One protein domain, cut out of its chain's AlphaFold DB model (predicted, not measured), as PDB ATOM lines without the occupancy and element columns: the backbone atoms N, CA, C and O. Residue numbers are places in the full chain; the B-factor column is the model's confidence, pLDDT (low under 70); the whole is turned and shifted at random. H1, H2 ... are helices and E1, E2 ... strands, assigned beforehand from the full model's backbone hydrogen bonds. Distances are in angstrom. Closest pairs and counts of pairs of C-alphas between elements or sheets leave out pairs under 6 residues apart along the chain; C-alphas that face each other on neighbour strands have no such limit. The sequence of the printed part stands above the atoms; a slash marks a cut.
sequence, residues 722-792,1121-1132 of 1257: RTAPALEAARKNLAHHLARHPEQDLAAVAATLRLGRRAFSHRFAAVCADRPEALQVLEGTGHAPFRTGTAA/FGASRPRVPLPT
ATOM      1  N   ARG A 722     131.507 128.540  93.564       94.94
ATOM      2  CA  ARG A 722     131.902 128.657  94.980       94.94
ATOM      3  C   ARG A 722     131.244 127.613  95.876       94.94
ATOM      4  O   ARG A 722     131.746 127.368  96.968       94.94
ATOM      5  N   THR A 723     130.153 126.999  95.422       95.56
ATOM      6  CA  THR A 723     129.387 125.996  96.169       95.56
ATOM      7  C   THR A 723     128.936 124.857  95.251       95.56
ATOM      8  O   THR A 723     128.893 124.991  94.024       95.56
ATOM      9  N   ALA A 724     128.577 123.714  95.840       96.38
ATOM     10  CA  ALA A 724     128.038 122.584  95.087       96.38
ATOM     11  C   ALA A 724     126.677 122.879  94.408       96.38
ATOM     12  O   ALA A 724     126.531 122.504  93.242       96.38
ATOM     13  N   PRO A 725     125.697 123.559  95.048       97.00
ATOM     14  CA  PRO A 725     124.441 123.917  94.383       97.00
ATOM     15  C   PRO A 725     124.636 124.867  93.196       97.00
ATOM     16  O   PRO A 725     124.043 124.642  92.141       97.00
ATOM     17  N   ALA A 726     125.513 125.868  93.319       97.31
ATOM     18  CA  ALA A 726     125.839 126.764  92.213       97.31
ATOM     19  C   ALA A 726     126.507 126.013  91.044       97.31
ATOM     20  O   ALA A 726     126.204 126.283  89.884       97.31
ATOM     21  N   LEU A 727     127.358 125.014  91.316       97.75
ATOM     22  CA  LEU A 727     127.951 124.180  90.263       97.75
ATOM     23  C   LEU A 727     126.883 123.382  89.502       97.75
ATOM     24  O   LEU A 727     126.934 123.284  88.276       97.75
ATOM     25  N   GLU A 728     125.904 122.833  90.217       97.44
ATOM     26  CA  GLU A 728     124.793 122.099  89.612       97.44
ATOM     27  C   GLU A 728     123.888 123.017  88.776       97.44
ATOM     28  O   GLU A 728     123.490 122.664  87.664       97.44
ATOM     29  N   ALA A 729     123.613 124.231  89.260       97.56
ATOM     30  CA  ALA A 729     122.900 125.245  88.490       97.56
ATOM     31  C   ALA A 729     123.679 125.640  87.222       97.56
ATOM     32  O   ALA A 729     123.097 125.701  86.142       97.56
ATOM     33  N   ALA A 730     125.002 125.816  87.316       98.00
ATOM     34  CA  ALA A 730     125.853 126.146  86.172       98.00
ATOM     35  C   ALA A 730     125.824 125.043  85.102       98.00
ATOM     36  O   ALA A 730     125.724 125.340  83.911       98.00
ATOM     37  N   ARG A 731     125.846 123.769  85.517       98.00
ATOM     38  CA  ARG A 731     125.701 122.620  84.607       98.00
ATOM     39  C   ARG A 731     124.375 122.655  83.855       98.00
ATOM     40  O   ARG A 731     124.369 122.534  82.632       98.00
ATOM     41  N   LYS A 732     123.265 122.860  84.570       97.06
ATOM     42  CA  LYS A 732     121.925 122.946  83.968       97.06
ATOM     43  C   LYS A 732     121.792 124.145  83.038       97.06
ATOM     44  O   LYS A 732     121.215 124.003  81.964       97.06
ATOM     45  N   ASN A 733     122.332 125.299  83.418       96.25
ATOM     46  CA  ASN A 733     122.307 126.497  82.583       96.25
ATOM     47  C   ASN A 733     123.079 126.266  81.278       96.25
ATOM     48  O   ASN A 733     122.571 126.592  80.208       96.25
ATOM     49  N   LEU A 734     124.261 125.639  81.346       97.81
ATOM     50  CA  LEU A 734     125.028 125.294  80.149       97.81
ATOM     51  C   LEU A 734     124.296 124.269  79.271       97.81
ATOM     52  O   LEU A 734     124.285 124.430  78.054       97.81
ATOM     53  N   ALA A 735     123.651 123.255  79.858       97.19
ATOM     54  CA  ALA A 735     122.856 122.288  79.098       97.19
ATOM     55  C   ALA A 735     121.712 122.972  78.326       97.19
ATOM     56  O   ALA A 735     121.604 122.812  77.110       97.19
ATOM     57  N   HIS A 736     120.915 123.810  78.999       95.00
ATOM     58  CA  HIS A 736     119.834 124.564  78.354       95.00
ATOM     59  C   HIS A 736     120.350 125.488  77.246       95.00
ATOM     60  O   HIS A 736     119.734 125.580  76.184       95.00
ATOM     61  N   HIS A 737     121.488 126.146  77.470       94.69
ATOM     62  CA  HIS A 737     122.118 127.007  76.472       94.69
ATOM     63  C   HIS A 737     122.530 126.228  75.223       94.69
ATOM     64  O   HIS A 737     122.156 126.598  74.113       94.69
ATOM     65  N   LEU A 738     123.237 125.107  75.388       94.56
ATOM     66  CA  LEU A 738     123.665 124.274  74.262       94.56
ATOM     67  C   LEU A 738     122.481 123.699  73.473       94.56
ATOM     68  O   LEU A 738     122.591 123.529  72.259       94.56
ATOM     69  N   ALA A 739     121.351 123.428  74.131       92.94
ATOM     70  CA  ALA A 739     120.130 122.989  73.462       92.94
ATOM     71  C   ALA A 739     119.484 124.102  72.613       92.94
ATOM     72  O   ALA A 739     118.947 123.817  71.544       92.94
ATOM     73  N   ARG A 740     119.546 125.363  73.064       88.56
ATOM     74  CA  ARG A 740     118.977 126.528  72.356       88.56
ATOM     75  C   ARG A 740     119.878 127.083  71.252       88.56
ATOM     76  O   ARG A 740     119.364 127.746  70.357       88.56
ATOM     77  N   HIS A 741     121.178 126.788  71.301       86.81
ATOM     78  CA  HIS A 741     122.184 127.299  70.365       86.81
ATOM     79  C   HIS A 741     122.877 126.180  69.565       86.81
ATOM     80  O   HIS A 741     124.090 125.960  69.708       86.81
ATOM     81  N   PRO A 742     122.141 125.435  68.712       85.44
ATOM     82  CA  PRO A 742     122.699 124.332  67.942       85.44
ATOM     83  C   PRO A 742     123.716 124.765  66.862       85.44
ATOM     84  O   PRO A 742     124.393 123.927  66.259       85.44
ATOM     85  N   GLU A 743     123.864 126.056  66.615       82.12
ATOM     86  CA  GLU A 743     124.848 126.642  65.713       82.12
ATOM     87  C   GLU A 743     126.236 126.839  66.349       82.12
ATOM     88  O   GLU A 743     127.221 126.937  65.620       82.12
ATOM     89  N   GLN A 744     126.350 126.882  67.686       86.69
ATOM     90  CA  GLN A 744     127.619 127.176  68.367       86.69
ATOM     91  C   GLN A 744     128.593 125.985  68.354       86.69
ATOM     92  O   GLN A 744     128.242 124.877  68.764       86.69
ATOM     93  N   ASP A 745     129.843 126.216  67.945       86.88
ATOM     94  CA  ASP A 745     130.906 125.199  67.937       86.88
ATOM     95  C   ASP A 745     131.309 124.788  69.365       86.88
ATOM     96  O   ASP A 745     131.732 125.620  70.172       86.88
ATOM     97  N   LEU A 746     131.235 123.487  69.671       90.88
ATOM     98  CA  LEU A 746     131.569 122.949  70.993       90.88
ATOM     99  C   LEU A 746     133.040 123.202  71.366       90.88
ATOM    100  O   LEU A 746     133.350 123.409  72.541       90.88
ATOM    101  N   ALA A 747     133.944 123.267  70.384       89.50
ATOM    102  CA  ALA A 747     135.342 123.610  70.632       89.50
ATOM    103  C   ALA A 747     135.500 125.057  71.140       89.50
ATOM    104  O   ALA A 747     136.306 125.316  72.039       89.50
ATOM    105  N   ALA A 748     134.716 125.996  70.600       90.94
ATOM    106  CA  ALA A 748     134.694 127.390  71.045       90.94
ATOM    107  C   ALA A 748     134.063 127.529  72.442       90.94
ATOM    108  O   ALA A 748     134.574 128.278  73.281       90.94
ATOM    109  N   VAL A 749     133.025 126.736  72.738       94.44
ATOM    110  CA  VAL A 749     132.448 126.618  74.090       94.44
ATOM    111  C   VAL A 749     133.516 126.145  75.083       94.44
ATOM    112  O   VAL A 749     133.764 126.808  76.088       94.44
ATOM    113  N   ALA A 750     134.210 125.043  74.782       94.06
ATOM    114  CA  ALA A 750     135.269 124.496  75.631       94.06
ATOM    115  C   ALA A 750     136.435 125.483  75.837       94.06
ATOM    116  O   ALA A 750     136.987 125.593  76.934       94.06
ATOM    117  N   ALA A 751     136.830 126.222  74.796       92.12
ATOM    118  CA  ALA A 751     137.846 127.268  74.901       92.12
ATOM    119  C   ALA A 751     137.394 128.423  75.807       92.12
ATOM    120  O   ALA A 751     138.137 128.812  76.710       92.12
ATOM    121  N   THR A 752     136.161 128.905  75.631       94.62
ATOM    122  CA  THR A 752     135.596 129.995  76.440       94.62
ATOM    123  C   THR A 752     135.488 129.604  77.914       94.62
ATOM    124  O   THR A 752     135.859 130.387  78.782       94.62
ATOM    125  N   LEU A 753     135.062 128.375  78.217       95.81
ATOM    126  CA  LEU A 753     134.995 127.872  79.592       95.81
ATOM    127  C   LEU A 753     136.365 127.819  80.285       95.81
ATOM    128  O   LEU A 753     136.466 128.105  81.472       95.81
ATOM    129  N   ARG A 754     137.431 127.464  79.559       92.25
ATOM    130  CA  ARG A 754     138.785 127.332  80.129       92.25
ATOM    131  C   ARG A 754     139.492 128.677  80.315       92.25
ATOM    132  O   ARG A 754     140.187 128.874  81.312       92.25
ATOM    133  N   LEU A 755     139.342 129.577  79.343       90.69
ATOM    134  CA  LEU A 755     140.081 130.844  79.281       90.69
ATOM    135  C   LEU A 755     139.290 132.029  79.842       90.69
ATOM    136  O   LEU A 755     139.883 132.961  80.374       90.69
ATOM    137  N   GLY A 756     137.967 131.989  79.713       92.12
ATOM    138  CA  GLY A 756     137.065 133.108  79.973       92.12
ATOM    139  C   GLY A 756     136.217 132.978  81.231       92.12
ATOM    140  O   GLY A 756     135.259 133.733  81.390       92.12
ATOM    141  N   ARG A 757     136.494 131.993  82.091       94.88
ATOM    142  CA  ARG A 757     135.791 131.797  83.364       94.88
ATOM    143  C   ARG A 757     136.780 131.648  84.504       94.88
ATOM    144  O   ARG A 757     137.789 130.948  84.394       94.88
ATOM    145  N   ARG A 758     136.439 132.278  85.625       93.69
ATOM    146  CA  ARG A 758     137.200 132.166  86.864       93.69
ATOM    147  C   ARG A 758     137.062 130.759  87.436       93.69
ATOM    148  O   ARG A 758     135.957 130.229  87.530       93.69
ATOM    149  N   ALA A 759     138.185 130.168  87.838       93.25
ATOM    150  CA  ALA A 759     138.199 128.855  88.470       93.25
ATOM    151  C   ALA A 759     137.898 128.974  89.974       93.25
ATOM    152  O   ALA A 759     138.703 129.511  90.730       93.25
ATOM    153  N   PHE A 760     136.766 128.429  90.409       94.69
ATOM    154  CA  PHE A 760     136.364 128.337  91.815       94.69
ATOM    155  C   PHE A 760     136.663 126.948  92.415       94.69
ATOM    156  O   PHE A 760     137.237 126.074  91.754       94.69
ATOM    157  N   SER A 761     136.316 126.758  93.691       95.31
ATOM    158  CA  SER A 761     136.628 125.561  94.480       95.31
ATOM    159  C   SER A 761     135.851 124.325  94.026       95.31
ATOM    160  O   SER A 761     136.459 123.281  93.815       95.31
ATOM    161  N   HIS A 762     134.537 124.410  93.814       97.38
ATOM    162  CA  HIS A 762     133.756 123.277  93.316       97.38
ATOM    163  C   HIS A 762     133.900 123.190  91.806       97.38
ATOM    164  O   HIS A 762     133.547 124.132  91.105       97.38
ATOM    165  N   ARG A 763     134.412 122.068  91.304       97.88
ATOM    166  CA  ARG A 763     134.816 121.898  89.905       97.88
ATOM    167  C   ARG A 763     134.135 120.692  89.275       97.88
ATOM    168  O   ARG A 763     133.980 119.647  89.906       97.88
ATOM    169  N   PHE A 764     133.777 120.834  88.007       98.00
ATOM    170  CA  PHE A 764     133.284 119.779  87.134       98.00
ATOM    171  C   PHE A 764     134.071 119.800  85.828       98.00
ATOM    172  O   PHE A 764     134.220 120.853  85.215       98.00
ATOM    173  N   ALA A 765     134.549 118.641  85.397       97.75
ATOM    174  CA  ALA A 765     135.222 118.463  84.121       97.75
ATOM    175  C   ALA A 765     134.616 117.267  83.385       97.75
ATOM    176  O   ALA A 765     134.454 116.211  83.995       97.75
ATOM    177  N   ALA A 766     134.315 117.411  82.098       96.81
ATOM    178  CA  ALA A 766     133.827 116.326  81.250       96.81
ATOM    179  C   ALA A 766     134.478 116.371  79.872       96.81
ATOM    180  O   ALA A 766     134.745 117.450  79.347       96.81
ATOM    181  N   VAL A 767     134.735 115.199  79.299       95.00
ATOM    182  CA  VAL A 767     135.263 115.070  77.940       95.00
ATOM    183  C   VAL A 767     134.158 114.554  77.034       95.00
ATOM    184  O   VAL A 767     133.643 113.469  77.276       95.00
ATOM    185  N   CYS A 768     133.795 115.341  76.025       93.69
ATOM    186  CA  CYS A 768     132.667 115.063  75.137       93.69
ATOM    187  C   CYS A 768     133.122 115.110  73.678       93.69
ATOM    188  O   CYS A 768     133.788 116.065  73.280       93.69
ATOM    189  N   ALA A 769     132.753 114.107  72.890       89.69
ATOM    190  CA  ALA A 769     133.001 114.047  71.454       89.69
ATOM    191  C   ALA A 769     132.115 115.028  70.678       89.69
ATOM    192  O   ALA A 769     132.542 115.606  69.682       89.69
ATOM    193  N   ASP A 770     130.883 115.228  71.143       88.75
ATOM    194  CA  ASP A 770     129.902 116.057  70.464       88.75
ATOM    195  C   ASP A 770     128.913 116.721  71.435       88.75
ATOM    196  O   ASP A 770     128.959 116.559  72.660       88.75
ATOM    197  N   ARG A 771     128.023 117.546  70.871       91.44
ATOM    198  CA  ARG A 771     127.001 118.257  71.639       91.44
ATOM    199  C   ARG A 771     125.979 117.313  72.288       91.44
ATOM    200  O   ARG A 771     125.692 117.543  73.461       91.44
ATOM    201  N   PRO A 772     125.401 116.305  71.600       92.44
ATOM    202  CA  PRO A 772     124.521 115.331  72.248       92.44
ATOM    203  C   PRO A 772     125.127 114.707  73.508       92.44
ATOM    204  O   PRO A 772     124.469 114.665  74.547       92.44
ATOM    205  N   GLU A 773     126.388 114.284  73.448       93.12
ATOM    206  CA  GLU A 773     127.090 113.722  74.597       93.12
ATOM    207  C   GLU A 773     127.316 114.772  75.701       93.12
ATOM    208  O   GLU A 773     127.113 114.482  76.885       93.12
ATOM    209  N   ALA A 774     127.652 116.014  75.327       95.31
ATOM    210  CA  ALA A 774     127.766 117.134  76.263       95.31
ATOM    211  C   ALA A 774     126.451 117.420  77.010       95.31
ATOM    212  O   ALA A 774     126.465 117.610  78.226       95.31
ATOM    213  N   LEU A 775     125.310 117.416  76.317       95.25
ATOM    214  CA  LEU A 775     123.994 117.609  76.936       95.25
ATOM    215  C   LEU A 775     123.705 116.508  77.960       95.25
ATOM    216  O   LEU A 775     123.427 116.799  79.122       95.25
ATOM    217  N   GLN A 776     123.874 115.245  77.559       94.69
ATOM    218  CA  GLN A 776     123.621 114.100  78.434       94.69
ATOM    219  C   GLN A 776     124.509 114.126  79.685       94.69
ATOM    220  O   GLN A 776     124.033 113.890  80.798       94.69
ATOM    221  N   VAL A 777     125.810 114.416  79.544       95.56
ATOM    222  CA  VAL A 777     126.713 114.433  80.704       95.56
ATOM    223  C   VAL A 777     126.427 115.606  81.637       95.56
ATOM    224  O   VAL A 777     126.516 115.428  82.851       95.56
ATOM    225  N   LEU A 778     126.044 116.777  81.109       96.44
ATOM    226  CA  LEU A 778     125.672 117.945  81.912       96.44
ATOM    227  C   LEU A 778     124.378 117.697  82.696       96.44
ATOM    228  O   LEU A 778     124.330 118.033  83.880       96.44
ATOM    229  N   GLU A 779     123.401 117.021  82.091       93.25
ATOM    230  CA  GLU A 779     122.132 116.608  82.714       93.25
ATOM    231  C   GLU A 779     122.264 115.405  83.664       93.25
ATOM    232  O   GLU A 779     121.331 115.082  84.396       93.25
ATOM    233  N   GLY A 780     123.424 114.740  83.679       89.81
ATOM    234  CA  GLY A 780     123.690 113.588  84.545       89.81
ATOM    235  C   GLY A 780     123.134 112.258  84.023       89.81
ATOM    236  O   GLY A 780     123.038 111.300  84.787       89.81
ATOM    237  N   THR A 781     122.780 112.183  82.738       88.88
ATOM    238  CA  THR A 781     122.264 110.979  82.060       88.88
ATOM    239  C   THR A 781     123.297 110.314  81.137       88.88
ATOM    240  O   THR A 781     123.082 109.192  80.680       88.88
ATOM    241  N   GLY A 782     124.418 110.990  80.862       84.88
ATOM    242  CA  GLY A 782     125.466 110.548  79.938       84.88
ATOM    243  C   GLY A 782     126.536 109.638  80.547       84.88
ATOM    244  O   GLY A 782     126.730 109.592  81.760       84.88
ATOM    245  N   HIS A 783     127.270 108.947  79.668       84.31
ATOM    246  CA  HIS A 783     128.365 108.030  80.024       84.31
ATOM    247  C   HIS A 783     129.765 108.600  79.740       84.31
ATOM    248  O   HIS A 783     130.761 107.938  80.041       84.31
ATOM    249  N   ALA A 784     129.843 109.810  79.177       85.88
ATOM    250  CA  ALA A 784     131.100 110.504  78.924       85.88
ATOM    251  C   ALA A 784     131.981 110.562  80.182       85.88
ATOM    252  O   ALA A 784     131.461 110.767  81.286       85.88
ATOM    253  N   PRO A 785     133.315 110.439  80.052       86.56
ATOM    254  CA  PRO A 785     134.217 110.585  81.183       86.56
ATOM    255  C   PRO A 785     134.051 111.959  81.840       86.56
ATOM    256  O   PRO A 785     134.359 112.987  81.235       86.56
ATOM    257  N   PHE A 786     133.614 111.978  83.101       92.81
ATOM    258  CA  PHE A 786     133.524 113.204  83.891       92.81
ATOM    259  C   PHE A 786     134.108 113.046  85.296       92.81
ATOM    260  O   PHE A 786     134.246 111.942  85.833       92.81
ATOM    261  N   ARG A 787     134.454 114.179  85.910       94.12
ATOM    262  CA  ARG A 787     134.940 114.278  87.284       94.12
ATOM    263  C   ARG A 787     134.349 115.507  87.958       94.12
ATOM    264  O   ARG A 787     134.420 116.607  87.418       94.12
ATOM    265  N   THR A 788     133.817 115.320  89.158       94.94
ATOM    266  CA  THR A 788     133.558 116.402  90.111       94.94
ATOM    267  C   THR A 788     134.604 116.369  91.218       94.94
ATOM    268  O   THR A 788     135.129 115.305  91.557       94.94
ATOM    269  N   GLY A 789     134.920 117.531  91.778       93.81
ATOM    270  CA  GLY A 789     135.835 117.646  92.907       93.81
ATOM    271  C   GLY A 789     135.756 119.013  93.573       93.81
ATOM    272  O   GLY A 789     135.109 119.929  93.062       93.81
ATOM    273  N   THR A 790     136.415 119.129  94.722       93.50
ATOM    274  CA  THR A 790     136.570 120.393  95.444       93.50
ATOM    275  C   THR A 790     138.059 120.688  95.566       93.50
ATOM    276  O   THR A 790     138.808 119.891  96.129       93.50
ATOM    277  N   ALA A 791     138.485 121.820  95.020       90.75
ATOM    278  CA  ALA A 791     139.829 122.351  95.161       90.75
ATOM    279  C   ALA A 791     139.919 123.235  96.412       90.75
ATOM    280  O   ALA A 791     139.014 124.027  96.678       90.75
ATOM    281  N   ALA A 792     141.016 123.095  97.154       87.38
ATOM    282  CA  ALA A 792     141.392 124.027  98.212       87.38
ATOM    283  C   ALA A 792     141.965 125.327  97.613       87.38
ATOM    284  O   ALA A 792     142.260 125.385  96.418       87.38
ATOM    285  N   PHE A1121     146.426 124.938  75.915       76.50
ATOM    286  CA  PHE A1121     145.529 123.859  75.508       76.50
ATOM    287  C   PHE A1121     144.881 124.102  74.137       76.50
ATOM    288  O   PHE A1121     143.846 124.763  74.026       76.50
ATOM    289  N   GLY A1122     145.395 123.423  73.112       68.31
ATOM    290  CA  GLY A1122     144.804 123.414  71.771       68.31
ATOM    291  C   GLY A1122     145.024 124.719  70.998       68.31
ATOM    292  O   GLY A1122     145.808 125.575  71.397       68.31
ATOM    293  N   ALA A1123     144.361 124.848  69.848       69.62
ATOM    294  CA  ALA A1123     144.430 126.057  69.028       69.62
ATOM    295  C   ALA A1123     143.565 127.186  69.611       69.62
ATOM    296  O   ALA A1123     142.540 126.918  70.241       69.62
ATOM    297  N   SER A1124     143.944 128.439  69.333       74.31
ATOM    298  CA  SER A1124     143.104 129.603  69.634       74.31
ATOM    299  C   SER A1124     141.744 129.476  68.939       74.31
ATOM    300  O   SER A1124     141.661 129.040  67.786       74.31
ATOM    301  N   ARG A1125     140.674 129.821  69.654       83.44
ATOM    302  CA  ARG A1125     139.286 129.767  69.182       83.44
ATOM    303  C   ARG A1125     138.575 131.064  69.557       83.44
ATOM    304  O   ARG A1125     138.912 131.631  70.598       83.44
ATOM    305  N   PRO A1126     137.599 131.511  68.749       85.94
ATOM    306  CA  PRO A1126     136.804 132.676  69.102       85.94
ATOM    307  C   PRO A1126     136.071 132.436  70.423       85.94
ATOM    308  O   PRO A1126     135.625 131.319  70.709       85.94
ATOM    309  N   ARG A1127     135.938 133.493  71.223       90.94
ATOM    310  CA  ARG A1127     135.087 133.493  72.413       90.94
ATOM    311  C   ARG A1127     133.631 133.487  71.977       90.94
ATOM    312  O   ARG A1127     133.253 134.204  71.053       90.94
ATOM    313  N   VAL A1128     132.812 132.698  72.661       92.56
ATOM    314  CA  VAL A1128     131.364 132.642  72.425       92.56
ATOM    315  C   VAL A1128     130.603 133.023  73.692       92.56
ATOM    316  O   VAL A1128     131.062 132.711  74.789       92.56
ATOM    317  N   PRO A1129     129.441 133.684  73.579       92.00
ATOM    318  CA  PRO A1129     128.623 133.991  74.740       92.00
ATOM    319  C   PRO A1129     128.096 132.689  75.351       92.00
ATOM    320  O   PRO A1129     127.540 131.836  74.653       92.00
ATOM    321  N   LEU A1130     128.285 132.556  76.662       96.06
ATOM    322  CA  LEU A1130     127.848 131.427  77.481       96.06
ATOM    323  C   LEU A1130     127.105 131.946  78.717       96.06
ATOM    324  O   LEU A1130     127.343 133.091  79.118       96.06
ATOM    325  N   PRO A1131     126.283 131.108  79.376       95.88
ATOM    326  CA  PRO A1131     125.623 131.477  80.621       95.88
ATOM    327  C   PRO A1131     126.610 132.001  81.669       95.88
ATOM    328  O   PRO A1131     127.773 131.578  81.735       95.88
ATOM    329  N   THR A1132     126.131 132.947  82.469       96.31
ATOM    330  CA  THR A1132     126.884 133.586  83.551       96.31
ATOM    331  C   THR A1132     126.729 132.816  84.864       96.31
ATOM    332  O   THR A1132     126.000 131.820  84.951       96.31
TER     333      THR A1132
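AT A GLANCE: This is residues 722 to 792 and 1121 to 1132 of the 1257 residues of the protein "Alpha/beta fold hydrolase" of Mycobacteroides abscessus (UniProt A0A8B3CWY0). A short ribbon of two antiparallel strands, E1 and E2, has two helices, H1 and H3, side by side over one face, both nearer E1 than E2. The third helix, H2, stands off beyond the E1 edge of the ribbon, and a separate last stretch without named elements, residues 1121 to 1132, runs past it. The printed part has 83 residues, with three named helices and two named strands in the order H1, H2, E1, H3, E2; the class is mixed, helices and strands. It is compact, with a radius of gyration of the C-alphas of 12.3 A, and rounded, spanning 33 by 27 by 22 A.

HOW THE PARTS SIT: H1, residues 724 to 740, and H3, residues 771 to 779, touch at a shallow tilt of 30 degrees and run opposite ways; their closest C-alphas, of Ala 735 and Leu 775, are 5.3 A apart. H2, residues 746 to 755, is apart from H1; it is close but not clearly touching H3, the closest C-alphas, of Leu 746 and Arg 771, being 6.6 A apart. E1, residues 762 to 768, and E2, residues 786 to 790, are antiparallel neighbours at 168 degrees, with N 763 and O 789 within hydrogen-bond range at 2.9 A. In H1, H2 and H3 every O i to N i+4 pair is within hydrogen-bond range.

IN THESE COORDINATES: H1, 24.8 A long, begins at C-alpha 724, (128.038, 122.584, 95.087). H2 measures 14.3 A, E1 20.0 A, H3 12.2 A and E2 13.9 A, ending at C-alpha 790, (136.570, 120.393, 95.444).

THE WHOLE: The C-alphas farthest apart, of Glu 743 and Ala 792, are 36.6 A apart. Residues 793 to 1120 are not printed; C-alphas 792 and 1121 are 23.1 A apart across the cut. No link is long. Mean pLDDT of the printed part is 92.0; residues 1122 to 1123 are under 70.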